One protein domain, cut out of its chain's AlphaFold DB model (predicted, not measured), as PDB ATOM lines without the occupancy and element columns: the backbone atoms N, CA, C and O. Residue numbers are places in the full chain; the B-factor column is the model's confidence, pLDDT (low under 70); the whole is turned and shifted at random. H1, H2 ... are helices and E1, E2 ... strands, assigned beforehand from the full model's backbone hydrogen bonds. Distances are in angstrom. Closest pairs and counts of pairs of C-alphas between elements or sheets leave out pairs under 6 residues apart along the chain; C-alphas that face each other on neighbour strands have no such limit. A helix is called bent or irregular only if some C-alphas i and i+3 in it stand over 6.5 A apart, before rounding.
ATOM      1  N   ALA A   5      38.616  -8.084   7.421       81.94
ATOM      2  CA  ALA A   5      39.413  -6.952   6.947       81.94
ATOM      3  C   ALA A   5      40.452  -7.389   5.900       81.94
ATOM      4  O   ALA A   5      40.605  -6.742   4.867       81.94
ATOM      5  N   THR A   6      41.115  -8.524   6.130       84.31
ATOM      6  CA  THR A   6      42.041  -9.137   5.173       84.31
ATOM      7  C   THR A   6      41.307  -9.550   3.895       84.31
ATOM      8  O   THR A   6      41.771  -9.221   2.805       84.31
ATOM      9  N   MET A   7      40.142 -10.199   4.001       83.94
ATOM     10  CA  MET A   7      39.321 -10.590   2.848       83.94
ATOM     11  C   MET A   7      38.917  -9.384   1.991       83.94
ATOM     12  O   MET A   7      39.071  -9.434   0.773       83.94
ATOM     13  N   MET A   8      38.490  -8.278   2.614       78.06
ATOM     14  CA  MET A   8      38.118  -7.043   1.911       78.06
ATOM     15  C   MET A   8      39.256  -6.508   1.032       78.06
ATOM     16  O   MET A   8      39.013  -6.047  -0.081       78.06
ATOM     17  N   THR A   9      40.518  -6.624   1.471       80.38
ATOM     18  CA  THR A   9      41.663  -6.178   0.652       80.38
ATOM     19  C   THR A   9      41.870  -6.987  -0.630       80.38
ATOM     20  O   THR A   9      42.499  -6.481  -1.556       80.38
ATOM     21  N   TYR A  10      41.332  -8.209  -0.707       83.56
ATOM     22  CA  TYR A  10      41.339  -9.024  -1.925       83.56
ATOM     23  C   TYR A  10      40.133  -8.755  -2.833       83.56
ATOM     24  O   TYR A  10      40.199  -9.067  -4.019       83.56
ATOM     25  N   GLN A  11      39.050  -8.189  -2.294       81.44
ATOM     26  CA  GLN A  11      37.823  -7.894  -3.041       81.44
ATOM     27  C   GLN A  11      37.870  -6.535  -3.753       81.44
ATOM     28  O   GLN A  11      37.180  -6.342  -4.748       81.44
ATOM     29  N   THR A  12      38.699  -5.597  -3.284       84.19
ATOM     30  CA  THR A  12      38.860  -4.278  -3.911       84.19
ATOM     31  C   THR A  12      40.158  -4.207  -4.727       84.19
ATOM     32  O   THR A  12      41.234  -4.440  -4.167       84.19
ATOM     33  N   PRO A  13      40.122  -3.806  -6.016       88.88
ATOM     34  CA  PRO A  13      41.329  -3.621  -6.821       88.88
ATOM     35  C   PRO A  13      42.358  -2.705  -6.148       88.88
ATOM     36  O   PRO A  13      42.010  -1.720  -5.491       88.88
ATOM     37  N   HIS A  14      43.651  -2.981  -6.330       90.06
ATOM     38  CA  HIS A  14      44.713  -2.196  -5.700       90.06
ATOM     39  C   HIS A  14      44.879  -0.822  -6.377       90.06
ATOM     40  O   HIS A  14      44.814  -0.715  -7.603       90.06
ATOM     41  N   LYS A  15      45.210   0.238  -5.616       90.44
ATOM     42  CA  LYS A  15      45.399   1.605  -6.163       90.44
ATOM     43  C   LYS A  15      46.409   1.657  -7.314       90.44
ATOM     44  O   LYS A  15      46.243   2.414  -8.262       90.44
ATOM     45  N   ALA A  16      47.459   0.840  -7.256       92.31
ATOM     46  CA  ALA A  16      48.445   0.763  -8.337       92.31
ATOM     47  C   ALA A  16      47.836   0.283  -9.668       92.31
ATOM     48  O   ALA A  16      48.242   0.769 -10.720       92.31
ATOM     49  N   GLN A  17      46.859  -0.629  -9.632       92.62
ATOM     50  CA  GLN A  17      46.170  -1.098 -10.835       92.62
ATOM     51  C   GLN A  17      45.290   0.010 -11.424       92.62
ATOM     52  O   GLN A  17      45.338   0.223 -12.630       92.62
ATOM     53  N   GLU A  18      44.577   0.770 -10.581       91.81
ATOM     54  CA  GLU A  18      43.797   1.952 -10.999       91.81
ATOM     55  C   GLU A  18      44.696   2.981 -11.694       91.81
ATOM     56  O   GLU A  18      44.390   3.441 -12.789       91.81
ATOM     57  N   VAL A  19      45.859   3.284 -11.109       91.81
ATOM     58  CA  VAL A  19      46.825   4.227 -11.695       91.81
ATOM     59  C   VAL A  19      47.330   3.756 -13.058       91.81
ATOM     60  O   VAL A  19      47.509   4.577 -13.956       91.81
ATOM     61  N   VAL A  20      47.597   2.460 -13.227       93.88
ATOM     62  CA  VAL A  20      48.024   1.911 -14.523       93.88
ATOM     63  C   VAL A  20      46.877   1.965 -15.531       93.88
ATOM     64  O   VAL A  20      47.087   2.443 -16.643       93.88
ATOM     65  N   TYR A  21      45.673   1.550 -15.132       91.81
ATOM     66  CA  TYR A  21      44.472   1.573 -15.968       91.81
ATOM     67  C   TYR A  21      44.157   2.990 -16.476       91.81
ATOM     68  O   TYR A  21      44.019   3.202 -17.680       91.81
ATOM     69  N   CYS A  22      44.174   3.991 -15.593       91.75
ATOM     70  CA  CYS A  22      43.870   5.382 -15.942       91.75
ATOM     71  C   CYS A  22      44.982   6.118 -16.706       91.75
ATOM     72  O   CYS A  22      44.799   7.262 -17.111       91.75
ATOM     73  N   ARG A  23      46.138   5.483 -16.944       93.12
ATOM     74  CA  ARG A  23      47.201   6.023 -17.813       93.12
ATOM     75  C   ARG A  23      47.063   5.610 -19.277       93.12
ATOM     76  O   ARG A  23      47.860   6.075 -20.098       93.12
ATOM     77  N   ASN A  24      46.096   4.752 -19.605       90.50
ATOM     78  CA  ASN A  24      45.813   4.374 -20.986       90.50
ATOM     79  C   ASN A  24      45.469   5.607 -21.843       90.50
ATOM     80  O   ASN A  24      45.067   6.654 -21.332       90.50
ATOM     81  N   LYS A  25      45.695   5.504 -23.158       91.50
ATOM     82  CA  LYS A  25      45.412   6.570 -24.130       91.50
ATOM     83  C   LYS A  25      44.518   6.027 -25.256       91.50
ATOM     84  O   LYS A  25      44.992   5.158 -25.986       91.50
ATOM     85  N   PRO A  26      43.290   6.551 -25.438       89.62
ATOM     86  CA  PRO A  26      42.646   7.573 -24.602       89.62
ATOM     87  C   PRO A  26      42.443   7.098 -23.151       89.62
ATOM     88  O   PRO A  26      42.444   5.896 -22.889       89.62
ATOM     89  N   MET A  27      42.335   8.048 -22.213       88.38
ATOM     90  CA  MET A  27      42.028   7.729 -20.815       88.38
ATOM     91  C   MET A  27      40.660   7.035 -20.772       88.38
ATOM     92  O   MET A  27      39.727   7.572 -21.375       88.38
ATOM     93  N   PRO A  28      40.527   5.870 -20.114       88.00
ATOM     94  CA  PRO A  28      39.243   5.188 -20.011       88.00
ATOM     95  C   PRO A  28      38.188   6.077 -19.345       88.00
ATOM     96  O   PRO A  28      38.519   6.902 -18.486       88.00
ATOM     97  N   ALA A  29      36.920   5.898 -19.724       80.38
ATOM     98  CA  ALA A  29      35.796   6.574 -19.077       80.38
ATOM     99  C   ALA A  29      35.773   6.266 -17.567       80.38
ATOM    100  O   ALA A  29      36.325   5.261 -17.125       80.38
ATOM    101  N   GLY A  30      35.205   7.148 -16.745       77.88
ATOM    102  CA  GLY A  30      35.131   6.965 -15.287       77.88
ATOM    103  C   GLY A  30      36.446   7.171 -14.520       77.88
ATOM    104  O   GLY A  30      36.410   7.362 -13.311       77.88
ATOM    105  N   CYS A  31      37.608   7.216 -15.182       84.19
ATOM    106  CA  CYS A  31      38.870   7.533 -14.507       84.19
ATOM    107  C   CYS A  31      38.902   8.956 -13.941       84.19
ATOM    108  O   CYS A  31      39.450   9.146 -12.863       84.19
ATOM    109  N   ASP A  32      38.332   9.952 -14.624       78.19
ATOM    110  CA  ASP A  32      38.351  11.339 -14.134       78.19
ATOM    111  C   ASP A  32      37.526  11.476 -12.843       78.19
ATOM    112  O   ASP A  32      38.043  11.886 -11.806       78.19
ATOM    113  N   GLU A  33      36.280  11.001 -12.866       70.88
ATOM    114  CA  GLU A  33      35.361  11.046 -11.723       70.88
ATOM    115  C   GLU A  33      35.841  10.173 -10.555       70.88
ATOM    116  O   GLU A  33      35.944  10.645  -9.421       70.88
ATOM    117  N   ALA A  34      36.225   8.921 -10.828       67.25
ATOM    118  CA  ALA A  34      36.620   7.983  -9.782       67.25
ATOM    119  C   ALA A  34      37.975   8.335  -9.142       67.25
ATOM    120  O   ALA A  34      38.206   8.042  -7.969       67.25
ATOM    121  N   THR A  35      38.896   8.975  -9.877       66.75
ATOM    122  CA  THR A  35      40.230   9.294  -9.335       66.75
ATOM    123  C   THR A  35      40.315  10.679  -8.698       66.75
ATOM    124  O   THR A  35      41.166  10.874  -7.821       66.75
ATOM    125  N   HIS A  36      39.480  11.636  -9.116       71.19
ATOM    126  CA  HIS A  36      39.559  13.028  -8.658       71.19
ATOM    127  C   HIS A  36      38.511  13.391  -7.594       71.19
ATOM    128  O   HIS A  36      38.634  14.451  -6.971       71.19
ATOM    129  N   GLY A  37      37.560  12.492  -7.310       74.56
ATOM    130  CA  GLY A  37      36.511  12.688  -6.310       74.56
ATOM    131  C   GLY A  37      35.501  13.758  -6.729       74.56
ATOM    132  O   GLY A  37      35.399  14.119  -7.899       74.56
ATOM    133  N   PHE A  38      34.745  14.296  -5.767       75.56
ATOM    134  CA  PHE A  38      33.704  15.280  -6.071       75.56
ATOM    135  C   PHE A  38      34.256  16.596  -6.610       75.56
ATOM    136  O   PHE A  38      35.236  17.155  -6.101       75.56
ATOM    137  N   SER A  39      33.556  17.141  -7.606       78.06
ATOM    138  CA  SER A  39      33.875  18.457  -8.140       78.06
ATOM    139  C   SER A  39      33.748  19.521  -7.052       78.06
ATOM    140  O   SER A  39      32.662  19.780  -6.539       78.06
ATOM    141  N   LYS A  40      34.846  20.230  -6.766       77.69
ATOM    142  CA  LYS A  40      34.852  21.358  -5.817       77.69
ATOM    143  C   LYS A  40      33.913  22.498  -6.216       77.69
ATOM    144  O   LYS A  40      33.610  23.344  -5.382       77.69
ATOM    145  N   SER A  41      33.510  22.567  -7.487       85.75
ATOM    146  CA  SER A  41      32.575  23.587  -7.970       85.75
ATOM    147  C   SER A  41      31.114  23.252  -7.679       85.75
ATOM    148  O   SER A  41      30.270  24.139  -7.795       85.75
ATOM    149  N   ARG A  42      30.808  22.006  -7.292       88.44
ATOM    150  CA  ARG A  42      29.458  21.583  -6.930       88.44
ATOM    151  C   ARG A  42      29.336  21.517  -5.410       88.44
ATOM    152  O   ARG A  42      30.085  20.774  -4.776       88.44
ATOM    153  N   PRO A  43      28.434  22.301  -4.798       94.31
ATOM    154  CA  PRO A  43      28.211  22.204  -3.364       94.31
ATOM    155  C   PRO A  43      27.602  20.842  -3.012       94.31
ATOM    156  O   PRO A  43      26.944  20.214  -3.836       94.31
ATOM    157  N   ASN A  44      27.801  20.402  -1.774       94.69
ATOM    158  CA  ASN A  44      27.090  19.262  -1.202       94.69
ATOM    159  C   ASN A  44      26.063  19.774  -0.191       94.69
ATOM    160  O   ASN A  44      26.416  20.577   0.676       94.69
ATOM    161  N   ALA A  45      24.824  19.297  -0.281       96.75
ATOM    162  CA  ALA A  45      23.873  19.367   0.815       96.75
ATOM    163  C   ALA A  45      24.125  18.153   1.725       96.75
ATOM    164  O   ALA A  45      23.792  17.038   1.326       96.75
ATOM    165  N   PRO A  46      24.753  18.324   2.904       95.81
ATOM    166  CA  PRO A  46      25.107  17.191   3.754       95.81
ATOM    167  C   PRO A  46      23.872  16.492   4.320       95.81
ATOM    168  O   PRO A  46      22.808  17.099   4.396       95.81
ATOM    169  N   ILE A  47      24.011  15.258   4.815       95.94
ATOM    170  CA  ILE A  47      22.881  14.529   5.427       95.94
ATOM    171  C   ILE A  47      22.203  15.311   6.564       95.94
ATOM    172  O   ILE A  47      20.985  15.258   6.714       95.94
ATOM    173  N   SER A  48      22.959  16.116   7.314       97.19
ATOM    174  CA  SER A  48      22.413  16.999   8.355       97.19
ATOM    175  C   SER A  48      21.468  18.090   7.837       97.19
ATOM    176  O   SER A  48      20.805  18.743   8.636       97.19
ATOM    177  N   SER A  49      21.439  18.328   6.524       98.25
ATOM    178  CA  SER A  49      20.531  19.266   5.864       98.25
ATOM    179  C   SER A  49      19.158  18.666   5.577       98.25
ATOM    180  O   SER A  49      18.313  19.371   5.023       98.25
ATOM    181  N   PHE A  50      18.902  17.419   5.965       98.25
ATOM    182  CA  PHE A  50      17.635  16.748   5.717       98.25
ATOM    183  C   PHE A  50      17.016  16.197   6.998       98.25
ATOM    184  O   PHE A  50      17.686  15.973   8.006       98.25
ATOM    185  N   GLU A  51      15.713  15.957   6.941       98.25
ATOM    186  CA  GLU A  51      14.950  15.306   7.999       98.25
ATOM    187  C   GLU A  51      13.869  14.400   7.404       98.25
ATOM    188  O   GLU A  51      13.437  14.594   6.269       98.25
ATOM    189  N   VAL A  52      13.419  13.413   8.177       97.62
ATOM    190  CA  VAL A  52      12.348  12.496   7.761       97.62
ATOM    191  C   VAL A  52      11.021  12.971   8.338       97.62
ATOM    192  O   VAL A  52      10.914  13.209   9.543       97.62
ATOM    193  N   LYS A  53       9.995  13.073   7.491       96.69
ATOM    194  CA  LYS A  53       8.606  13.374   7.886       96.69
ATOM    195  C   LYS A  53       7.639  12.468   7.132       96.69
ATOM    196  O   LYS A  53       8.051  11.680   6.291       96.69
ATOM    197  N   THR A  54       6.346  12.577   7.418       94.44
ATOM    198  CA  THR A  54       5.311  12.004   6.549       94.44
ATOM    199  C   THR A  54       5.375  12.664   5.171       94.44
ATOM    200  O   THR A  54       5.433  13.894   5.091       94.44
ATOM    201  N   SER A  55       5.381  11.855   4.112       93.69
ATOM    202  CA  SER A  55       5.434  12.326   2.724       93.69
ATOM    203  C   SER A  55       4.186  13.128   2.339       93.69
ATOM    204  O   SER A  55       3.098  12.913   2.882       93.69
ATOM    205  N   GLN A  56       4.345  14.051   1.387       90.94
ATOM    206  CA  GLN A  56       3.268  14.854   0.800       90.94
ATOM    207  C   GLN A  56       2.820  14.345  -0.581       90.94
ATOM    208  O   GLN A  56       1.855  14.874  -1.130       90.94
ATOM    209  N   VAL A  57       3.484  13.325  -1.140       87.06
ATOM    210  CA  VAL A  57       3.193  12.788  -2.485       87.06
ATOM    211  C   VAL A  57       1.835  12.073  -2.543       87.06
ATOM    212  O   VAL A  57       1.187  12.051  -3.588       87.06
ATOM    213  N   GLY A  58       1.354  11.545  -1.414       81.75
ATOM    214  CA  GLY A  58       0.005  10.998  -1.284       81.75
ATOM    215  C   GLY A  58      -0.184  10.147  -0.029       81.75
ATOM    216  O   GLY A  58       0.774   9.815   0.668       81.75
ATOM    217  N   ASP A  59      -1.426   9.726   0.224       79.44
ATOM    218  CA  ASP A  59      -1.824   8.969   1.427       79.44
ATOM    219  C   ASP A  59      -1.125   7.598   1.570       79.44
ATOM    220  O   ASP A  59      -1.203   6.948   2.617       79.44
ATOM    221  N   HIS A  60      -0.443   7.135   0.520       80.88
ATOM    222  CA  HIS A  60       0.243   5.843   0.441       80.88
ATOM    223  C   HIS A  60       1.771   5.955   0.308       80.88
ATOM    224  O   HIS A  60       2.440   4.930   0.192       80.88
ATOM    225  N   ALA A  61       2.331   7.166   0.358       84.44
ATOM    226  CA  ALA A  61       3.772   7.391   0.202       84.44
ATOM    227  C   ALA A  61       4.572   7.197   1.508       84.44
ATOM    228  O   ALA A  61       5.793   7.152   1.490       84.44
ATOM    229  N   GLY A  62       3.902   7.064   2.657       89.19
ATOM    230  CA  GLY A  62       4.570   6.778   3.928       89.19
ATOM    231  C   GLY A  62       5.473   7.924   4.397       89.19
ATOM    232  O   GLY A  62       4.998   9.030   4.673       89.19
ATOM    233  N   ARG A  63       6.770   7.644   4.552       93.25
ATOM    234  CA  ARG A  63       7.793   8.610   4.988       93.25
ATOM    235  C   ARG A  63       8.472   9.246   3.780       93.25
ATOM    236  O   ARG A  63       8.605   8.600   2.755       93.25
ATOM    237  N   GLY A  64       8.908  10.489   3.926       95.31
ATOM    238  CA  GLY A  64       9.646  11.246   2.921       95.31
ATOM    239  C   GLY A  64      10.815  12.004   3.539       95.31
ATOM    240  O   GLY A  64      10.841  12.259   4.750       95.31
ATOM    241  N   VAL A  65      11.775  12.381   2.701       97.62
ATOM    242  CA  VAL A  65      12.950  13.175   3.080       97.62
ATOM    243  C   VAL A  65      12.699  14.629   2.725       97.62
ATOM    244  O   VAL A  65      12.346  14.931   1.596       97.62
ATOM    245  N   PHE A  66      12.908  15.543   3.666       98.50
ATOM    246  CA  PHE A  66      12.650  16.968   3.482       98.50
ATOM    247  C   PHE A  66      13.919  17.783   3.689       98.50
ATOM    248  O   PHE A  66      14.687  17.524   4.618       98.50
ATOM    249  N   ALA A  67      14.119  18.798   2.852       98.56
ATOM    250  CA  ALA A  67      15.200  19.756   3.027       98.56
ATOM    251  C   ALA A  67      14.931  20.644   4.254       98.56
ATOM    252  O   ALA A  67      13.850  21.207   4.404       98.56
ATOM    253  N   THR A  68      15.922  20.823   5.122       98.69
ATOM    254  CA  THR A  68      15.853  21.753   6.273       98.69
ATOM    255  C   THR A  68      16.424  23.135   5.945       98.69
ATOM    256  O   THR A  68      16.234  24.091   6.696       98.69
ATOM    257  N   VAL A  69      17.108  23.247   4.804       98.62
ATOM    258  CA  VAL A  69      17.745  24.458   4.279       98.62
ATOM    259  C   VAL A  69      17.473  24.573   2.780       98.62
ATOM    260  O   VAL A  69      17.115  23.589   2.138       98.62
ATOM    261  N   ASP A  70      17.674  25.759   2.210       98.62
ATOM    262  CA  ASP A  70      17.662  25.926   0.754       98.62
ATOM    263  C   ASP A  70      18.869  25.202   0.126       98.62
ATOM    264  O   ASP A  70      20.009  25.371   0.570       98.62
ATOM    265  N   ILE A  71      18.625  24.431  -0.936       98.50
ATOM    266  CA  ILE A  71      19.637  23.680  -1.687       98.50
ATOM    267  C   ILE A  71      19.692  24.242  -3.113       98.50
ATOM    268  O   ILE A  71      18.667  24.260  -3.799       98.50
ATOM    269  N   PRO A  72      20.858  24.717  -3.585       97.50
ATOM    270  CA  PRO A  72      20.969  25.264  -4.929       97.50
ATOM    271  C   PRO A  72      20.953  24.159  -5.989       97.50
ATOM    272  O   PRO A  72      21.441  23.047  -5.763       97.50
ATOM    273  N   LYS A  73      20.472  24.495  -7.188       96.50
ATOM    274  CA  LYS A  73      20.575  23.635  -8.372       96.50
ATOM    275  C   LYS A  73      22.010  23.134  -8.582       96.50
ATOM    276  O   LYS A  73      22.969  23.903  -8.517       96.50
ATOM    277  N   GLY A  74      22.140  21.855  -8.917       94.44
ATOM    278  CA  GLY A  74      23.406  21.177  -9.194       94.44
ATOM    279  C   GLY A  74      24.185  20.773  -7.943       94.44
ATOM    280  O   GLY A  74      25.276  20.217  -8.076       94.44
ATOM    281  N   ALA A  75      23.659  21.046  -6.743       95.50
ATOM    282  CA  ALA A  75      24.226  20.517  -5.513       95.50
ATOM    283  C   ALA A  75      24.097  18.991  -5.467       95.50
ATOM    284  O   ALA A  75      23.076  18.441  -5.881       95.50
ATOM    285  N   HIS A  76      25.105  18.328  -4.909       94.12
ATOM    286  CA  HIS A  76      24.991  16.934  -4.503       94.12
ATOM    287  C   HIS A  76      24.030  16.787  -3.315       94.12
ATOM    288  O   HIS A  76      23.949  17.680  -2.465       94.12
ATOM    289  N   ILE A  77      23.355  15.641  -3.236       94.75
ATOM    290  CA  ILE A  77      22.465  15.272  -2.131       94.75
ATOM    291  C   ILE A  77      23.159  14.216  -1.256       94.75
ATOM    292  O   ILE A  77      23.373  13.094  -1.700       94.75
ATOM    293  N   GLY A  78      23.542  14.582  -0.028       93.31
ATOM    294  CA  GLY A  78      24.037  13.669   1.017       93.31
ATOM    295  C   GLY A  78      25.329  12.918   0.705       93.31
ATOM    296  O   GLY A  78      25.608  11.873   1.291       93.31
ATOM    297  N   VAL A  79      26.145  13.437  -0.210       89.94
ATOM    298  CA  VAL A  79      27.245  12.664  -0.798       89.94
ATOM    299  C   VAL A  79      28.409  12.404   0.163       89.94
ATOM    300  O   VAL A  79      29.232  11.511  -0.053       89.94
ATOM    301  N   ASP A  80      28.457  13.152   1.265       89.00
ATOM    302  CA  ASP A  80      29.371  12.951   2.390       89.00
ATOM    303  C   ASP A  80      29.166  11.607   3.103       89.00
ATOM    304  O   ASP A  80      30.084  11.146   3.780       89.00
ATOM    305  N   GLN A  81      28.012  10.963   2.915       89.50
ATOM    306  CA  GLN A  81      27.720   9.633   3.450       89.50
ATOM    307  C   GLN A  81      27.714   8.525   2.387       89.50
ATOM    308  O   GLN A  81      27.451   7.374   2.729       89.50
ATOM    309  N   SER A  82      28.088   8.821   1.134       83.56
ATOM    310  CA  SER A  82      28.144   7.828   0.041       83.56
ATOM    311  C   SER A  82      28.908   6.551   0.428       83.56
ATOM    312  O   SER A  82      28.483   5.442   0.134       83.56
ATOM    313  N   MET A  83      29.985   6.687   1.208       83.31
ATOM    314  CA  MET A  83      30.826   5.571   1.664       83.31
ATOM    315  C   MET A  83      30.193   4.663   2.731       83.31
ATOM    316  O   MET A  83      30.810   3.668   3.110       83.31
ATOM    317  N   THR A  84      29.022   5.015   3.265       87.31
ATOM    318  CA  THR A  84      28.348   4.240   4.322       87.31
ATOM    319  C   THR A  84      27.391   3.182   3.781       87.31
ATOM    320  O   THR A  84      26.895   2.373   4.563       87.31
ATOM    321  N   ALA A  85      27.175   3.150   2.461       87.50
ATOM    322  CA  ALA A  85      26.287   2.190   1.826       87.50
ATOM    323  C   ALA A  85      26.725   0.741   2.081       87.50
ATOM    324  O   ALA A  85      27.908   0.385   1.991       87.50
ATOM    325  N   ILE A  86      25.746  -0.114   2.358       88.44
ATOM    326  CA  ILE A  86      25.954  -1.552   2.495       88.44
ATOM    327  C   ILE A  86      25.823  -2.162   1.104       88.44
ATOM    328  O   ILE A  86      24.782  -2.075   0.462       88.44
ATOM    329  N   ALA A 135      22.554   3.671   3.816       89.56
ATOM    330  CA  ALA A 135      22.548   3.575   5.277       89.56
ATOM    331  C   ALA A 135      22.112   4.883   5.966       89.56
ATOM    332  O   ALA A 135      22.115   4.979   7.197       89.56
ATOM    333  N   THR A 136      21.759   5.908   5.189       92.12
ATOM    334  CA  THR A 136      21.302   7.208   5.690       92.12
ATOM    335  C   THR A 136      19.786   7.365   5.624       92.12
ATOM    336  O   THR A 136      19.048   6.502   5.159       92.12
ATOM    337  N   ILE A 137      19.294   8.526   6.069       94.12
ATOM    338  CA  ILE A 137      17.878   8.881   5.941       94.12
ATOM    339  C   ILE A 137      17.420   9.043   4.483       94.12
ATOM    340  O   ILE A 137      16.214   9.048   4.250       94.12
ATOM    341  N   LEU A 138      18.340   9.144   3.513       93.81
ATOM    342  CA  LEU A 138      17.994   9.246   2.089       93.81
ATOM    343  C   LEU A 138      17.298   7.995   1.545       93.81
ATOM    344  O   LEU A 138      16.617   8.087   0.528       93.81
ATOM    345  N   ILE A 139      17.378   6.874   2.262       91.19
ATOM    346  CA  ILE A 139      16.634   5.641   1.984       91.19
ATOM    347  C   ILE A 139      15.104   5.849   1.936       91.19
ATOM    348  O   ILE A 139      14.383   5.041   1.365       91.19
ATOM    349  N   PHE A 140      14.592   6.941   2.525       92.62
ATOM    350  CA  PHE A 140      13.171   7.318   2.503       92.62
ATOM    351  C   PHE A 140      12.825   8.333   1.399       92.62
ATOM    352  O   PHE A 140      11.779   8.978   1.461       92.62
ATOM    353  N   THR A 141      13.716   8.563   0.432       93.69
ATOM    354  CA  THR A 141      13.457   9.493  -0.680       93.69
ATOM    355  C   THR A 141      12.429   8.879  -1.618       93.69
ATOM    356  O   THR A 141      12.706   7.848  -2.220       93.69
ATOM    357  N   ASN A 142      11.267   9.513  -1.771       93.50
ATOM    358  CA  ASN A 142      10.175   8.981  -2.585       93.50
ATOM    359  C   ASN A 142      10.364   9.220  -4.081       93.50
ATOM    360  O   ASN A 142      11.129  10.083  -4.517       93.50
ATOM    361  N   HIS A 143       9.591   8.479  -4.871       93.19
ATOM    362  CA  HIS A 143       9.449   8.741  -6.291       93.19
ATOM    363  C   HIS A 143       8.647  10.028  -6.551       93.19
ATOM    364  O   HIS A 143       7.552  10.221  -6.018       93.19
ATOM    365  N   GLY A 144       9.168  10.900  -7.412       94.44
ATOM    366  CA  GLY A 144       8.454  12.061  -7.929       94.44
ATOM    367  C   GLY A 144       7.620  11.722  -9.160       94.44
ATOM    368  O   GLY A 144       8.106  11.817 -10.286       94.44
ATOM    369  N   CYS A 145       6.346  11.406  -8.941       93.75
ATOM    370  CA  CYS A 145       5.395  11.065  -9.995       93.75
ATOM    371  C   CYS A 145       5.233  12.153 -11.064       93.75
ATOM    372  O   CYS A 145       5.195  13.348 -10.762       93.75
ATOM    373  N   ASN A 146       5.069  11.736 -12.315       92.62
ATOM    374  CA  ASN A 146       4.800  12.555 -13.489       92.62
ATOM    375  C   ASN A 146       5.799  13.713 -13.652       92.62
ATOM    376  O   ASN A 146       5.422  14.849 -13.947       92.62
ATOM    377  N   GLY A 147       7.082  13.428 -13.416       91.56
ATOM    378  CA  GLY A 147       8.154  14.413 -13.568       91.56
ATOM    379  C   GLY A 147       8.239  15.441 -12.442       91.56
ATOM    380  O   GLY A 147       8.842  16.496 -12.626       91.56
ATOM    381  N   THR A 148       7.626  15.176 -11.285       94.88
ATOM    382  CA  THR A 148       7.717  16.068 -10.114       94.88
ATOM    383  C   THR A 148       9.015  15.903  -9.324       94.88
ATOM    384  O   THR A 148       9.270  16.693  -8.411       94.88
ATOM    385  N   TYR A 149       9.851  14.920  -9.680       95.56
ATOM    386  CA  TYR A 149      11.161  14.720  -9.075       95.56
ATOM    387  C   TYR A 149      12.024  15.987  -9.177       95.56
ATOM    388  O   TYR A 149      12.032  16.705 -10.180       95.56
ATOM    389  N   ASN A 150      12.733  16.295  -8.098       96.62
ATOM    390  CA  ASN A 150      13.610  17.463  -7.987       96.62
ATOM    391  C   ASN A 150      15.074  17.074  -7.763       96.62
ATOM    392  O   ASN A 150      15.940  17.955  -7.784       96.62
ATOM    393  N   ALA A 151      15.343  15.778  -7.629       95.00
ATOM    394  CA  ALA A 151      16.661  15.192  -7.593       95.00
ATOM    395  C   ALA A 151      16.730  13.975  -8.534       95.00
ATOM    396  O   ALA A 151      15.745  13.264  -8.709       95.00
ATOM    397  N   ALA A 152      17.862  13.787  -9.210       91.69
ATOM    398  CA  ALA A 152      18.115  12.639 -10.088       91.69
ATOM    399  C   ALA A 152      19.614  12.518 -10.395       91.69
ATOM    400  O   ALA A 152      20.415  13.349  -9.946       91.69
ATOM    401  N   THR A 153      19.983  11.513 -11.185       85.81
ATOM    402  CA  THR A 153      21.276  11.477 -11.877       85.81
ATOM    403  C   THR A 153      21.371  12.569 -12.952       85.81
ATOM    404  O   THR A 153      20.381  13.219 -13.287       85.81
ATOM    405  N   GLU A 154      22.572  12.845 -13.482       75.38
ATOM    406  CA  GLU A 154      22.750  13.893 -14.512       75.38
ATOM    407  C   GLU A 154      21.944  13.629 -15.789       75.38
ATOM    408  O   GLU A 154      21.540  14.562 -16.488       75.38
ATOM    409  N   THR A 155      21.721  12.356 -16.086       74.44
ATOM    410  CA  THR A 155      20.882  11.874 -17.174       74.44
ATOM    411  C   THR A 155      19.572  11.354 -16.602       74.44
ATOM    412  O   THR A 155      19.555  10.811 -15.500       74.44
ATOM    413  N   THR A 156      18.480  11.537 -17.348       76.31
ATOM    414  CA  THR A 156      17.163  10.980 -17.018       76.31
ATOM    415  C   THR A 156      16.542  10.397 -18.282       76.31
ATOM    416  O   THR A 156      16.470  11.100 -19.294       76.31
ATOM    417  N   ILE A 157      16.045   9.164 -18.215       83.25
ATOM    418  CA  ILE A 157      15.409   8.453 -19.342       83.25
ATOM    419  C   ILE A 157      13.994   8.976 -19.680       83.25
ATOM    420  O   ILE A 157      13.435   8.698 -20.739       83.25
ATOM    421  N   GLY A 158      13.407   9.780 -18.791       89.25
ATOM    422  CA  GLY A 158      12.044  10.298 -18.888       89.25
ATOM    423  C   GLY A 158      11.293  10.084 -17.580       89.25
ATOM    424  O   GLY A 158      11.907   9.898 -16.533       89.25
ATOM    425  N   THR A 159       9.963  10.108 -17.636       93.19
ATOM    426  CA  THR A 159       9.095   9.800 -16.492       93.19
ATOM    427  C   THR A 159       8.396   8.468 -16.710       93.19
ATOM    428  O   THR A 159       8.223   8.019 -17.849       93.19
ATOM    429  N   GLU A 160       7.907   7.864 -15.631       92.88
ATOM    430  CA  GLU A 160       7.085   6.660 -15.673       92.88
ATOM    431  C   GLU A 160       5.888   6.842 -16.615       92.88
ATOM    432  O   GLU A 160       5.492   5.903 -17.297       92.88
ATOM    433  N   MET A 161       5.373   8.065 -16.772       94.44
ATOM    434  CA  MET A 161       4.260   8.379 -17.672       94.44
ATOM    435  C   MET A 161       4.651   8.539 -19.149       94.44
ATOM    436  O   MET A 161       3.772   8.432 -20.006       94.44
ATOM    437  N   THR A 162       5.922   8.797 -19.467       94.56
ATOM    438  CA  THR A 162       6.361   9.105 -20.842       94.56
ATOM    439  C   THR A 162       7.171   8.001 -21.504       94.56
ATOM    440  O   THR A 162       7.166   7.924 -22.730       94.56
ATOM    441  N   VAL A 163       7.876   7.170 -20.733       94.00
ATOM    442  CA  VAL A 163       8.701   6.086 -21.294       94.00
ATOM    443  C   VAL A 163       7.841   4.990 -21.934       94.00
ATOM    444  O   VAL A 163       6.666   4.829 -21.603       94.00
ATOM    445  N   ASN A 164       8.394   4.201 -22.853       94.69
ATOM    446  CA  ASN A 164       7.689   3.041 -23.391       94.69
ATOM    447  C   ASN A 164       7.962   1.815 -22.505       94.69
ATOM    448  O   ASN A 164       9.099   1.390 -22.367       94.69
ATOM    449  N   ALA A 165       6.920   1.229 -21.909       93.94
ATOM    450  CA  ALA A 165       7.084   0.055 -21.040       93.94
ATOM    451  C   ALA A 165       7.458  -1.219 -21.818       93.94
ATOM    452  O   ALA A 165       7.853  -2.205 -21.213       93.94
ATOM    453  N   ASP A 166       7.272  -1.227 -23.139       95.25
ATOM    454  CA  ASP A 166       7.584  -2.371 -23.996       95.25
ATOM    455  C   ASP A 166       8.948  -2.227 -24.703       95.25
ATOM    456  O   ASP A 166       9.330  -3.118 -25.457       95.25
ATOM    457  N   GLU A 167       9.678  -1.128 -24.476       92.81
ATOM    458  CA  GLU A 167      10.995  -0.871 -25.072       92.81
ATOM    459  C   GLU A 167      11.977  -0.426 -23.982       92.81
ATOM    460  O   GLU A 167      11.835   0.660 -23.420       92.81
ATOM    461  N   PHE A 168      12.965  -1.272 -23.688       88.88
ATOM    462  CA  PHE A 168      14.078  -0.947 -22.800       88.88
ATOM    463  C   PHE A 168      15.174  -0.210 -23.581       88.88
ATOM    464  O   PHE A 168      15.593  -0.661 -24.649       88.88
ATOM    465  N   ASP A 169      15.640   0.926 -23.061       86.19
ATOM    466  CA  ASP A 169      16.733   1.691 -23.670       86.19
ATOM    467  C   ASP A 169      18.085   1.173 -23.167       86.19
ATOM    468  O   ASP A 169      18.676   1.705 -22.227       86.19
ATOM    469  N   ALA A 170      18.573   0.102 -23.791       81.62
ATOM    470  CA  ALA A 170      19.846  -0.505 -23.414       81.62
ATOM    471  C   ALA A 170      21.035   0.467 -23.535       81.62
ATOM    472  O   ALA A 170      21.989   0.344 -22.771       81.62
ATOM    473  N   ASP A 171      20.979   1.445 -24.446       80.12
ATOM    474  CA  ASP A 171      22.055   2.426 -24.628       80.12
ATOM    475  C   ASP A 171      22.150   3.385 -23.430       80.12
ATOM    476  O   ASP A 171      23.246   3.840 -23.091       80.12
ATOM    477  N   TYR A 172      21.026   3.666 -22.760       76.75
ATOM    478  CA  TYR A 172      20.992   4.472 -21.537       76.75
ATOM    479  C   TYR A 172      21.642   3.754 -20.347       76.75
ATOM    480  O   TYR A 172      22.385   4.370 -19.582       76.75
ATOM    481  N   PHE A 173      21.380   2.452 -20.202       71.94
ATOM    482  CA  PHE A 173      21.863   1.642 -19.076       71.94
ATOM    483  C   PHE A 173      23.207   0.950 -19.345       71.94
ATOM    484  O   PHE A 173      23.740   0.261 -18.473       71.94
ATOM    485  N   TRP A 174      23.781   1.130 -20.537       64.25
ATOM    486  CA  TRP A 174      25.042   0.496 -20.896       64.25
ATOM    487  C   TRP A 174      26.207   1.052 -20.068       64.25
ATOM    488  O   TRP A 174      26.637   2.200 -20.215       64.25
ATOM    489  N   HIS A 175      26.788   0.187 -19.242       64.62
ATOM    490  CA  HIS A 175      28.063   0.429 -18.581       64.62
ATOM    491  C   HIS A 175      29.158  -0.434 -19.207       64.62
ATOM    492  O   HIS A 175      28.924  -1.561 -19.636       64.62
ATOM    493  N   ASP A 176      30.377   0.107 -19.265       64.75
ATOM    494  CA  ASP A 176      31.550  -0.647 -19.709       64.75
ATOM    495  C   ASP A 176      31.711  -1.881 -18.798       64.75
ATOM    496  O   ASP A 176      31.878  -1.701 -17.586       64.75
ATOM    497  N   PRO A 177      31.654  -3.119 -19.331       64.94
ATOM    498  CA  PRO A 177      31.561  -4.342 -18.527       64.94
ATOM    499  C   PRO A 177      32.751  -4.549 -17.585       64.94
ATOM    500  O   PRO A 177      32.679  -5.361 -16.664       64.94
ATOM    501  N   TYR A 178      33.860  -3.829 -17.791       75.50
ATOM    502  CA  TYR A 178      34.946  -3.795 -16.823       75.50
ATOM    503  C   TYR A 178      35.646  -2.436 -16.759       75.50
ATOM    504  O   TYR A 178      36.513  -2.103 -17.573       75.50
ATOM    505  N   ASN A 179      35.355  -1.689 -15.695       82.56
ATOM    506  CA  ASN A 179      36.056  -0.458 -15.361       82.56
ATOM    507  C   ASN A 179      36.777  -0.591 -14.018       82.56
ATOM    508  O   ASN A 179      36.162  -0.554 -12.956       82.56
ATOM    509  N   LEU A 180      38.108  -0.723 -14.055       86.56
ATOM    510  CA  LEU A 180      38.909  -0.951 -12.849       86.56
ATOM    511  C   LEU A 180      38.867   0.246 -11.886       86.56
ATOM    512  O   LEU A 180      38.926   0.057 -10.670       86.56
ATOM    513  N   ALA A 181      38.764   1.467 -12.418       87.25
ATOM    514  CA  ALA A 181      38.634   2.658 -11.592       87.25
ATOM    515  C   ALA A 181      37.302   2.638 -10.838       87.25
ATOM    516  O   ALA A 181      37.313   2.705  -9.613       87.25
ATOM    517  N   VAL A 182      36.186   2.417 -11.536       84.44
ATOM    518  CA  VAL A 182      34.868   2.270 -10.898       84.44
ATOM    519  C   VAL A 182      34.872   1.106  -9.907       84.44
ATOM    520  O   VAL A 182      34.503   1.311  -8.760       84.44
ATOM    521  N   ALA A 183      35.405  -0.065 -10.276       84.62
ATOM    522  CA  ALA A 183      35.466  -1.256  -9.421       84.62
ATOM    523  C   ALA A 183      36.129  -1.003  -8.053       84.62
ATOM    524  O   ALA A 183      35.709  -1.535  -7.026       84.62
ATOM    525  N   ARG A 184      37.173  -0.168  -8.012       86.69
ATOM    526  CA  ARG A 184      37.839   0.212  -6.757       86.69
ATOM    527  C   ARG A 184      37.019   1.179  -5.904       86.69
ATOM    528  O   ARG A 184      37.195   1.205  -4.686       86.69
ATOM    529  N   HIS A 185      36.159   1.964  -6.538       85.81
ATOM    530  CA  HIS A 185      35.352   3.006  -5.916       85.81
ATOM    531  C   HIS A 185      33.855   2.661  -5.922       85.81
ATOM    532  O   HIS A 185      33.045   3.546  -5.698       85.81
ATOM    533  N   LEU A 186      33.474   1.390  -6.109       81.44
ATOM    534  CA  LEU A 186      32.069   0.971  -6.228       81.44
ATOM    535  C   LEU A 186      31.159   1.499  -5.112       81.44
ATOM    536  O   LEU A 186      30.147   2.105  -5.455       81.44
ATOM    537  N   PRO A 187      31.524   1.405  -3.812       77.81
ATOM    538  CA  PRO A 187      30.681   1.950  -2.746       77.81
ATOM    539  C   PRO A 187      30.403   3.448  -2.902       77.81
ATOM    540  O   PRO A 187      29.320   3.921  -2.584       77.81
ATOM    541  N   HIS A 188      31.385   4.190  -3.411       80.62
ATOM    542  CA  HIS A 188      31.231   5.600  -3.721       80.62
ATOM    543  C   HIS A 188      30.351   5.788  -4.955       80.62
ATOM    544  O   HIS A 188      29.336   6.462  -4.869       80.62
ATOM    545  N   SER A 189      30.701   5.154  -6.076       79.81
ATOM    546  CA  SER A 189      30.007   5.306  -7.359       79.81
ATOM    547  C   SER A 189      28.531   4.910  -7.298       79.81
ATOM    548  O   SER A 189      27.717   5.551  -7.946       79.81
ATOM    549  N   GLN A 190      28.180   3.897  -6.506       77.31
ATOM    550  CA  GLN A 190      26.804   3.417  -6.366       77.31
ATOM    551  C   GLN A 190      25.922   4.328  -5.512       77.31
ATOM    552  O   GLN A 190      24.714   4.363  -5.713       77.31
ATOM    553  N   ASN A 191      26.517   5.071  -4.578       77.19
ATOM    554  CA  ASN A 191      25.784   5.932  -3.651       77.19
ATOM    555  C   ASN A 191      26.150   7.417  -3.812       77.19
ATOM    556  O   ASN A 191      25.956   8.243  -2.919       77.19
ATOM    557  N   SER A 192      26.741   7.764  -4.954       72.50
ATOM    558  CA  SER A 192      27.082   9.127  -5.330       72.50
ATOM    559  C   SER A 192      26.584   9.363  -6.745       72.50
ATOM    560  O   SER A 192      26.939   8.628  -7.656       72.50
ATOM    561  N   GLY A 193      25.739  10.367  -6.940       80.38
ATOM    562  CA  GLY A 193      25.169  10.606  -8.268       80.38
ATOM    563  C   GLY A 193      23.856  11.362  -8.258       80.38
ATOM    564  O   GLY A 193      23.440  11.842  -9.301       80.38
ATOM    565  N   THR A 194      23.223  11.528  -7.099       90.25
ATOM    566  CA  THR A 194      21.999  12.318  -6.995       90.25
ATOM    567  C   THR A 194      22.313  13.807  -6.850       90.25
ATOM    568  O   THR A 194      23.021  14.236  -5.929       90.25
ATOM    569  N   PHE A 195      21.753  14.604  -7.758       93.62
ATOM    570  CA  PHE A 195      21.905  16.053  -7.815       93.62
ATOM    571  C   PHE A 195      20.555  16.757  -7.757       93.62
ATOM    572  O   PHE A 195      19.577  16.284  -8.330       93.62
ATOM    573  N   ALA A 196      20.522  17.947  -7.160       96.31
ATOM    574  CA  ALA A 196      19.369  18.835  -7.252       96.31
ATOM    575  C   ALA A 196      19.201  19.353  -8.696       96.31
ATOM    576  O   ALA A 196      20.066  20.055  -9.224       96.31
ATOM    577  N   LEU A 197      18.074  19.064  -9.345       95.44
ATOM    578  CA  LEU A 197      17.812  19.471 -10.739       95.44
ATOM    579  C   LEU A 197      17.404  20.946 -10.870       95.44
ATOM    580  O   LEU A 197      17.511  21.567 -11.937       95.44
ATOM    581  N   ARG A 198      16.957  21.521  -9.757       96.25
ATOM    582  CA  ARG A 198      16.560  22.917  -9.574       96.25
ATOM    583  C   ARG A 198      16.905  23.355  -8.155       96.25
ATOM    584  O   ARG A 198      17.331  22.538  -7.347       96.25
ATOM    585  N   ASP A 199      16.691  24.628  -7.853       98.19
ATOM    586  CA  ASP A 199      16.719  25.074  -6.465       98.19
ATOM    587  C   ASP A 199      15.586  24.379  -5.689       98.19
ATOM    588  O   ASP A 199      14.440  24.348  -6.156       98.19
ATOM    589  N   ILE A 200      15.912  23.828  -4.522       98.50
ATOM    590  CA  ILE A 200      14.981  23.170  -3.597       98.50
ATOM    591  C   ILE A 200      14.898  24.044  -2.349       98.50
ATOM    592  O   ILE A 200      15.927  24.396  -1.768       98.50
ATOM    593  N   LYS A 201      13.691  24.447  -1.949       98.56
ATOM    594  CA  LYS A 201      13.503  25.284  -0.760       98.56
ATOM    595  C   LYS A 201      13.469  24.470   0.521       98.56
ATOM    596  O   LYS A 201      13.049  23.313   0.528       98.56
ATOM    597  N   ALA A 202      13.861  25.106   1.622       98.50
ATOM    598  CA  ALA A 202      13.643  24.548   2.948       98.50
ATOM    599  C   ALA A 202      12.158  24.176   3.129       98.50
ATOM    600  O   ALA A 202      11.260  24.979   2.865       98.50
ATOM    601  N   GLY A 203      11.908  22.954   3.587       98.12
ATOM    602  CA  GLY A 203      10.585  22.368   3.758       98.12
ATOM    603  C   GLY A 203      10.044  21.618   2.539       98.12
ATOM    604  O   GLY A 203       8.996  20.993   2.678       98.12
ATOM    605  N   GLU A 204      10.715  21.641   1.382       98.25
ATOM    606  CA  GLU A 204      10.346  20.792   0.242       98.25
ATOM    607  C   GLU A 204      10.801  19.340   0.451       98.25
ATOM    608  O   GLU A 204      11.867  19.083   1.016       98.25
ATOM    609  N   GLU A 205       9.988  18.396  -0.031       98.06
ATOM    610  CA  GLU A 205      10.342  16.977  -0.101       98.06
ATOM    611  C   GLU A 205      11.357  16.744  -1.229       98.06
ATOM    612  O   GLU A 205      11.234  17.312  -2.318       98.06
ATOM    613  N   ILE A 206      12.363  15.914  -0.972       97.81
ATOM    614  CA  ILE A 206      13.286  15.403  -1.979       97.81
ATOM    615  C   ILE A 206      12.600  14.235  -2.674       97.81
ATOM    616  O   ILE A 206      12.148  13.294  -2.023       97.81
ATOM    617  N   LEU A 207      12.527  14.318  -3.996       96.62
ATOM    618  CA  LEU A 207      11.848  13.352  -4.843       96.62
ATOM    619  C   LEU A 207      12.780  12.928  -5.974       96.62
ATOM    620  O   LEU A 207      13.313  13.791  -6.678       96.62
ATOM    621  N   ASN A 208      12.919  11.617  -6.158       94.19
ATOM    622  CA  ASN A 208      13.764  10.996  -7.176       94.19
ATOM    623  C   ASN A 208      12.952  10.415  -8.340       94.19
ATOM    624  O   ASN A 208      11.760  10.119  -8.222       94.19
ATOM    625  N   ASN A 209      13.614  10.193  -9.471       91.94
ATOM    626  CA  ASN A 209      13.068   9.386 -10.553       91.94
ATOM    627  C   ASN A 209      13.448   7.915 -10.344       91.94
ATOM    628  O   ASN A 209      14.596   7.543 -10.552       91.94
ATOM    629  N   TYR A 210      12.505   7.067  -9.928       90.94
ATOM    630  CA  TYR A 210      12.814   5.664  -9.638       90.94
ATOM    631  C   TYR A 210      13.137   4.849 -10.891       90.94
ATOM    632  O   TYR A 210      13.773   3.811 -10.775       90.94
ATOM    633  N   LEU A 211      12.791   5.346 -12.085       89.56
ATOM    634  CA  LEU A 211      13.233   4.732 -13.338       89.56
ATOM    635  C   LEU A 211      14.757   4.702 -13.485       89.56
ATOM    636  O   LEU A 211      15.269   3.834 -14.181       89.56
ATOM    637  N   ASP A 212      15.481   5.615 -12.826       85.06
ATOM    638  CA  ASP A 212      16.947   5.612 -12.846       85.06
ATOM    639  C   ASP A 212      17.528   4.391 -12.097       85.06
ATOM    640  O   ASP A 212      18.710   4.089 -12.239       85.06
ATOM    641  N   PHE A 213      16.699   3.674 -11.326       83.69
ATOM    642  CA  PHE A 213      17.061   2.460 -10.586       83.69
ATOM    643  C   PHE A 213      16.565   1.168 -11.253       83.69
ATOM    644  O   PHE A 213      16.926   0.082 -10.811       83.69
ATOM    645  N   THR A 214      15.766   1.263 -12.320       84.00
ATOM    646  CA  THR A 214      15.311   0.101 -13.095       84.00
ATOM    647  C   THR A 214      16.342  -0.217 -14.176       84.00
ATOM    648  O   THR A 214      16.211   0.209 -15.322       84.00
ATOM    649  N   THR A 215      17.400  -0.937 -13.801       77.62
ATOM    650  CA  THR A 215      18.547  -1.209 -14.687       77.62
ATOM    651  C   THR A 215      18.468  -2.535 -15.447       77.62
ATOM    652  O   THR A 215      19.396  -2.858 -16.186       77.62
ATOM    653  N   ASP A 216      17.406  -3.316 -15.247       80.81
ATOM    654  CA  ASP A 216      17.220  -4.634 -15.856       80.81
ATOM    655  C   ASP A 216      16.132  -4.600 -16.944       80.81
ATOM    656  O   ASP A 216      15.009  -4.140 -16.712       80.81
ATOM    657  N   GLU A 217      16.471  -5.110 -18.130       85.88
ATOM    658  CA  GLU A 217      15.552  -5.256 -19.261       85.88
ATOM    659  C   GLU A 217      14.388  -6.194 -18.921       85.88
ATOM    660  O   GLU A 217      13.249  -5.928 -19.323       85.88
ATOM    661  N   GLU A 218      14.646  -7.262 -18.159       86.19
ATOM    662  CA  GLU A 218      13.629  -8.258 -17.812       86.19
ATOM    663  C   GLU A 218      12.541  -7.659 -16.911       86.19
ATOM    664  O   GLU A 218      11.348  -7.930 -17.099       86.19
ATOM    665  N   ASN A 219      12.939  -6.765 -16.000       84.75
ATOM    666  CA  ASN A 219      12.046  -6.140 -15.021       84.75
ATOM    667  C   ASN A 219      11.434  -4.824 -15.518       84.75
ATOM    668  O   ASN A 219      10.378  -4.413 -15.027       84.75
ATOM    669  N   TRP A 220      12.032  -4.191 -16.536       89.88
ATOM    670  CA  TRP A 220      11.662  -2.866 -17.049       89.88
ATOM    671  C   TRP A 220      10.156  -2.652 -17.185       89.88
ATOM    672  O   TRP A 220       9.575  -1.690 -16.678       89.88
ATOM    673  N   LYS A 221       9.498  -3.575 -17.883       93.75
ATOM    674  CA  LYS A 221       8.078  -3.464 -18.200       93.75
ATOM    675  C   LYS A 221       7.202  -3.463 -16.958       93.75
ATOM    676  O   LYS A 221       6.220  -2.713 -16.899       93.75
ATOM    677  N   ASP A 222       7.520  -4.332 -16.009       92.00
ATOM    678  CA  ASP A 222       6.738  -4.494 -14.796       92.00
ATOM    679  C   ASP A 222       6.998  -3.341 -13.829       92.00
ATOM    680  O   ASP A 222       6.028  -2.794 -13.301       92.00
ATOM    681  N   ASP A 223       8.239  -2.874 -13.717       90.06
ATOM    682  CA  ASP A 223       8.615  -1.714 -12.902       90.06
ATOM    683  C   ASP A 223       7.970  -0.422 -13.407       90.06
ATOM    684  O   ASP A 223       7.318   0.298 -12.645       90.06
ATOM    685  N   VAL A 224       8.034  -0.154 -14.718       94.00
ATOM    686  CA  VAL A 224       7.372   1.017 -15.319       94.00
ATOM    687  C   VAL A 224       5.863   0.981 -15.057       94.00
ATOM    688  O   VAL A 224       5.243   2.007 -14.764       94.00
ATOM    689  N   ARG A 225       5.232  -0.192 -15.175       94.44
ATOM    690  CA  ARG A 225       3.791  -0.352 -14.916       94.44
ATOM    691  C   ARG A 225       3.449  -0.191 -13.442       94.44
ATOM    692  O   ARG A 225       2.404   0.389 -13.137       94.44
ATOM    693  N   ASP A 226       4.291  -0.702 -12.556       91.50
ATOM    694  CA  ASP A 226       4.115  -0.593 -11.115       91.50
ATOM    695  C   ASP A 226       4.206   0.872 -10.670       91.50
ATOM    696  O   ASP A 226       3.241   1.393 -10.105       91.50
ATOM    697  N   LEU A 227       5.265   1.583 -11.076       92.38
ATOM    698  CA  LEU A 227       5.443   3.016 -10.819       92.38
ATOM    699  C   LEU A 227       4.270   3.844 -11.357       92.38
ATOM    700  O   LEU A 227       3.700   4.660 -10.630       92.38
ATOM    701  N   ARG A 228       3.812   3.576 -12.589       94.44
ATOM    702  CA  ARG A 228       2.594   4.207 -13.137       94.44
ATOM    703  C   ARG A 228       1.378   3.989 -12.249       94.44
ATOM    704  O   ARG A 228       0.598   4.915 -12.035       94.44
ATOM    705  N   ASN A 229       1.165   2.767 -11.769       92.88
ATOM    706  CA  ASN A 229       0.011   2.456 -10.931       92.88
ATOM    707  C   ASN A 229       0.096   3.158  -9.575       92.88
ATOM    708  O   ASN A 229      -0.922   3.692  -9.125       92.88
ATOM    709  N   GLN A 230       1.277   3.200  -8.957       90.81
ATOM    710  CA  GLN A 230       1.516   3.964  -7.732       90.81
ATOM    711  C   GLN A 230       1.208   5.454  -7.956       90.81
ATOM    712  O   GLN A 230       0.411   6.037  -7.222       90.81
ATOM    713  N   CYS A 231       1.711   6.042  -9.045       92.25
ATOM    714  CA  CYS A 231       1.491   7.451  -9.379       92.25
ATOM    715  C   CYS A 231       0.049   7.801  -9.767       92.25
ATOM    716  O   CYS A 231      -0.392   8.936  -9.590       92.25
ATOM    717  N   LEU A 232      -0.723   6.828 -10.249       91.75
ATOM    718  CA  LEU A 232      -2.160   6.972 -10.493       91.75
ATOM    719  C   LEU A 232      -3.018   6.705  -9.242       91.75
ATOM    720  O   LEU A 232      -4.247   6.702  -9.352       91.75
ATOM    721  N   GLY A 233      -2.405   6.435  -8.083       88.25
ATOM    722  CA  GLY A 233      -3.101   6.090  -6.839       88.25
ATOM    723  C   GLY A 233      -3.820   4.736  -6.888       88.25
ATOM    724  O   GLY A 233      -4.738   4.493  -6.107       88.25
ATOM    725  N   LYS A 234      -3.453   3.870  -7.838       89.25
ATOM    726  CA  LYS A 234      -4.013   2.518  -8.011       89.25
ATOM    727  C   LYS A 234      -3.175   1.443  -7.322       89.25
ATOM    728  O   LYS A 234      -3.682   0.349  -7.100       89.25
ATOM    729  N   GLY A 235      -1.908   1.744  -7.046       84.12
ATOM    730  CA  GLY A 235      -0.966   0.885  -6.336       84.12
ATOM    731  C   GLY A 235      -0.533   1.494  -5.005       84.12
ATOM    732  O   GLY A 235      -0.710   2.688  -4.765       84.12
ATOM    733  N   VAL A 236       0.047   0.657  -4.152       84.12
ATOM    734  CA  VAL A 236       0.718   1.048  -2.908       84.12
ATOM    735  C   VAL A 236       2.179   0.636  -3.057       84.12
ATOM    736  O   VAL A 236       2.445  -0.438  -3.590       84.12
ATOM    737  N   GLY A 237       3.114   1.485  -2.627       80.19
ATOM    738  CA  GLY A 237       4.533   1.122  -2.623       80.19
ATOM    739  C   GLY A 237       4.791  -0.094  -1.730       80.19
ATOM    740  O   GLY A 237       4.146  -0.243  -0.690       80.19
ATOM    741  N   SER A 238       5.739  -0.947  -2.122       76.88
ATOM    742  CA  SER A 238       6.041  -2.230  -1.464       76.88
ATOM    743  C   SER A 238       6.263  -2.095   0.047       76.88
ATOM    744  O   SER A 238       5.630  -2.795   0.834       76.88
ATOM    745  N   ILE A 239       7.087  -1.131   0.466       79.38
ATOM    746  CA  ILE A 239       7.347  -0.847   1.883       79.38
ATOM    747  C   ILE A 239       6.085  -0.424   2.625       79.38
ATOM    748  O   ILE A 239       5.804  -0.937   3.707       79.38
ATOM    749  N   THR A 240       5.303   0.492   2.052       81.81
ATOM    750  CA  THR A 240       4.069   0.958   2.691       81.81
ATOM    751  C   THR A 240       3.070  -0.186   2.871       81.81
ATOM    752  O   THR A 240       2.341  -0.203   3.862       81.81
ATOM    753  N   ASP A 241       3.011  -1.132   1.932       80.75
ATOM    754  CA  ASP A 241       2.127  -2.295   2.034       80.75
ATOM    755  C   ASP A 241       2.556  -3.235   3.173       80.75
ATOM    756  O   ASP A 241       1.740  -3.577   4.035       80.75
ATOM    757  N   VAL A 242       3.855  -3.546   3.261       76.69
ATOM    758  CA  VAL A 242       4.430  -4.351   4.357       76.69
ATOM    759  C   VAL A 242       4.207  -3.679   5.717       76.69
ATOM    760  O   VAL A 242       3.726  -4.313   6.657       76.69
ATOM    761  N   GLU A 243       4.459  -2.371   5.832       76.00
ATOM    762  CA  GLU A 243       4.236  -1.614   7.076       76.00
ATOM    763  C   GLU A 243       2.762  -1.600   7.518       76.00
ATOM    764  O   GLU A 243       2.464  -1.466   8.709       76.00
ATOM    765  N   ARG A 244       1.820  -1.764   6.581       80.62
ATOM    766  CA  ARG A 244       0.377  -1.864   6.860       80.62
ATOM    767  C   ARG A 244      -0.071  -3.273   7.255       80.62
ATOM    768  O   ARG A 244      -1.267  -3.486   7.461       80.62
ATOM    769  N   GLY A 245       0.862  -4.212   7.395       68.31
ATOM    770  CA  GLY A 245       0.568  -5.610   7.692       68.31
ATOM    771  C   GLY A 245       0.110  -6.396   6.466       68.31
ATOM    772  O   GLY A 245      -0.503  -7.454   6.626       68.31
TER     773      GLY A 245
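Overview. This is residues 5 to 86 and 135 to 245 of the 257 residues of the protein "Hypothetical protein" of Ditylum brightwellii (UniProt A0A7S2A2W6). A small three-stranded sheet, E1 to E3, lies toward one end of a body made largely of loops, with H5 packed on it; a cluster of short helices, H2, H3 and H7, lies at the other end, and H1 sticks out there with residues 5 to 10. H8 and H4 form a pair between the two ends, while the longest helix, H10, has short H9 packed on it. The printed part has 193 residues, with 83 of them, under half, in named elements: H1 H2 H3 E1 E2 H4 H5 H6 H7 H8 E3 H9 H10 H11. The sheet's order is E1 - E2 - E3, all antiparallel, and the class is mostly helix. The whole is compact, with a radius of gyration of the C-alphas of 18.2 A and spans of 52 by 40 by 34 A.

Along the chain. Find C-alpha 50 at (17.635, 16.748, 5.717), where E1, residues 50 to 54, begins and runs 13.2 A. E2 is residues 63 to 67, 13.5 A, and E3 residues 205 to 208. H5 is residues 137 to 140. Look next for H9, residues 210 to 213, and H10, residues 217 to 231, which runs 21.4 A to C-alpha 231 at (1.491, 7.451, -9.379). H11 is residues 238 to 243 and H6 residues 170 to 173. The other helices are H4 at residues 79 to 84, H8 at 186 to 190, H7 at 180 to 184, H3 at 31 to 36, H2 at 15 to 21, and H1 at 5 to 11, which begins with C-alpha 5 at (39.413, -6.952, 6.947).

Arrangement. Start at the hairpin E1 and E2, antiparallel, with N 51 and O 66 3.0 A apart; E2 and E3, antiparallel, have N 206 and O 65 at 2.7 A. H5 is on the sheet at a height of 7.3 A, only just over E2, with 3 of its C-alphas there. H9 and H10 only just touch, with 3 pairs of C-alphas within 8 A, closest Leu 211 and Val 224, 7.2 A, and H10 does so with residues 223 to 227 alone. H6 is close to H10 but not clearly touching, the C-alphas of Ala 170 and Glu 217 being 7.6 A apart. H11 touches no helix. H4 touches H8, closest C-alphas Ser 82 and His 188, 5.4 A. H7 touches H2, closest C-alphas Ala 181 and Glu 18, 5.2 A, and H3, closest C-alphas Ala 181 and Cys 31, 5.7 A. H1 and H2 are apart. Every O i to N i+4 pair is within hydrogen-bond range in H2, H3, H7, H8 and H11; H1 has 2 of 3, H10 9 of 11 and H4 0 of 2, with 2 of 3 O i to N i+3 pairs, while H5, H6 and H9 are too short. H4 and H10 are irregular, with C-alphas 80 and 83 7.6 A apart and 218 and 221 7.3 A.

Size, cuts and confidence. The two C-alphas farthest apart, Lys 25 and Gly 245, are 56.3 A apart. Residues 87 to 134 are not printed; C-alphas 86 and 135 are 6.8 A apart across the cut. Long links join H3 to E1, E2 to H4, H5 to H6 and H8 to E3. The model's pLDDT is under 70 at residues 34 to 35, 174 to 177 and 245.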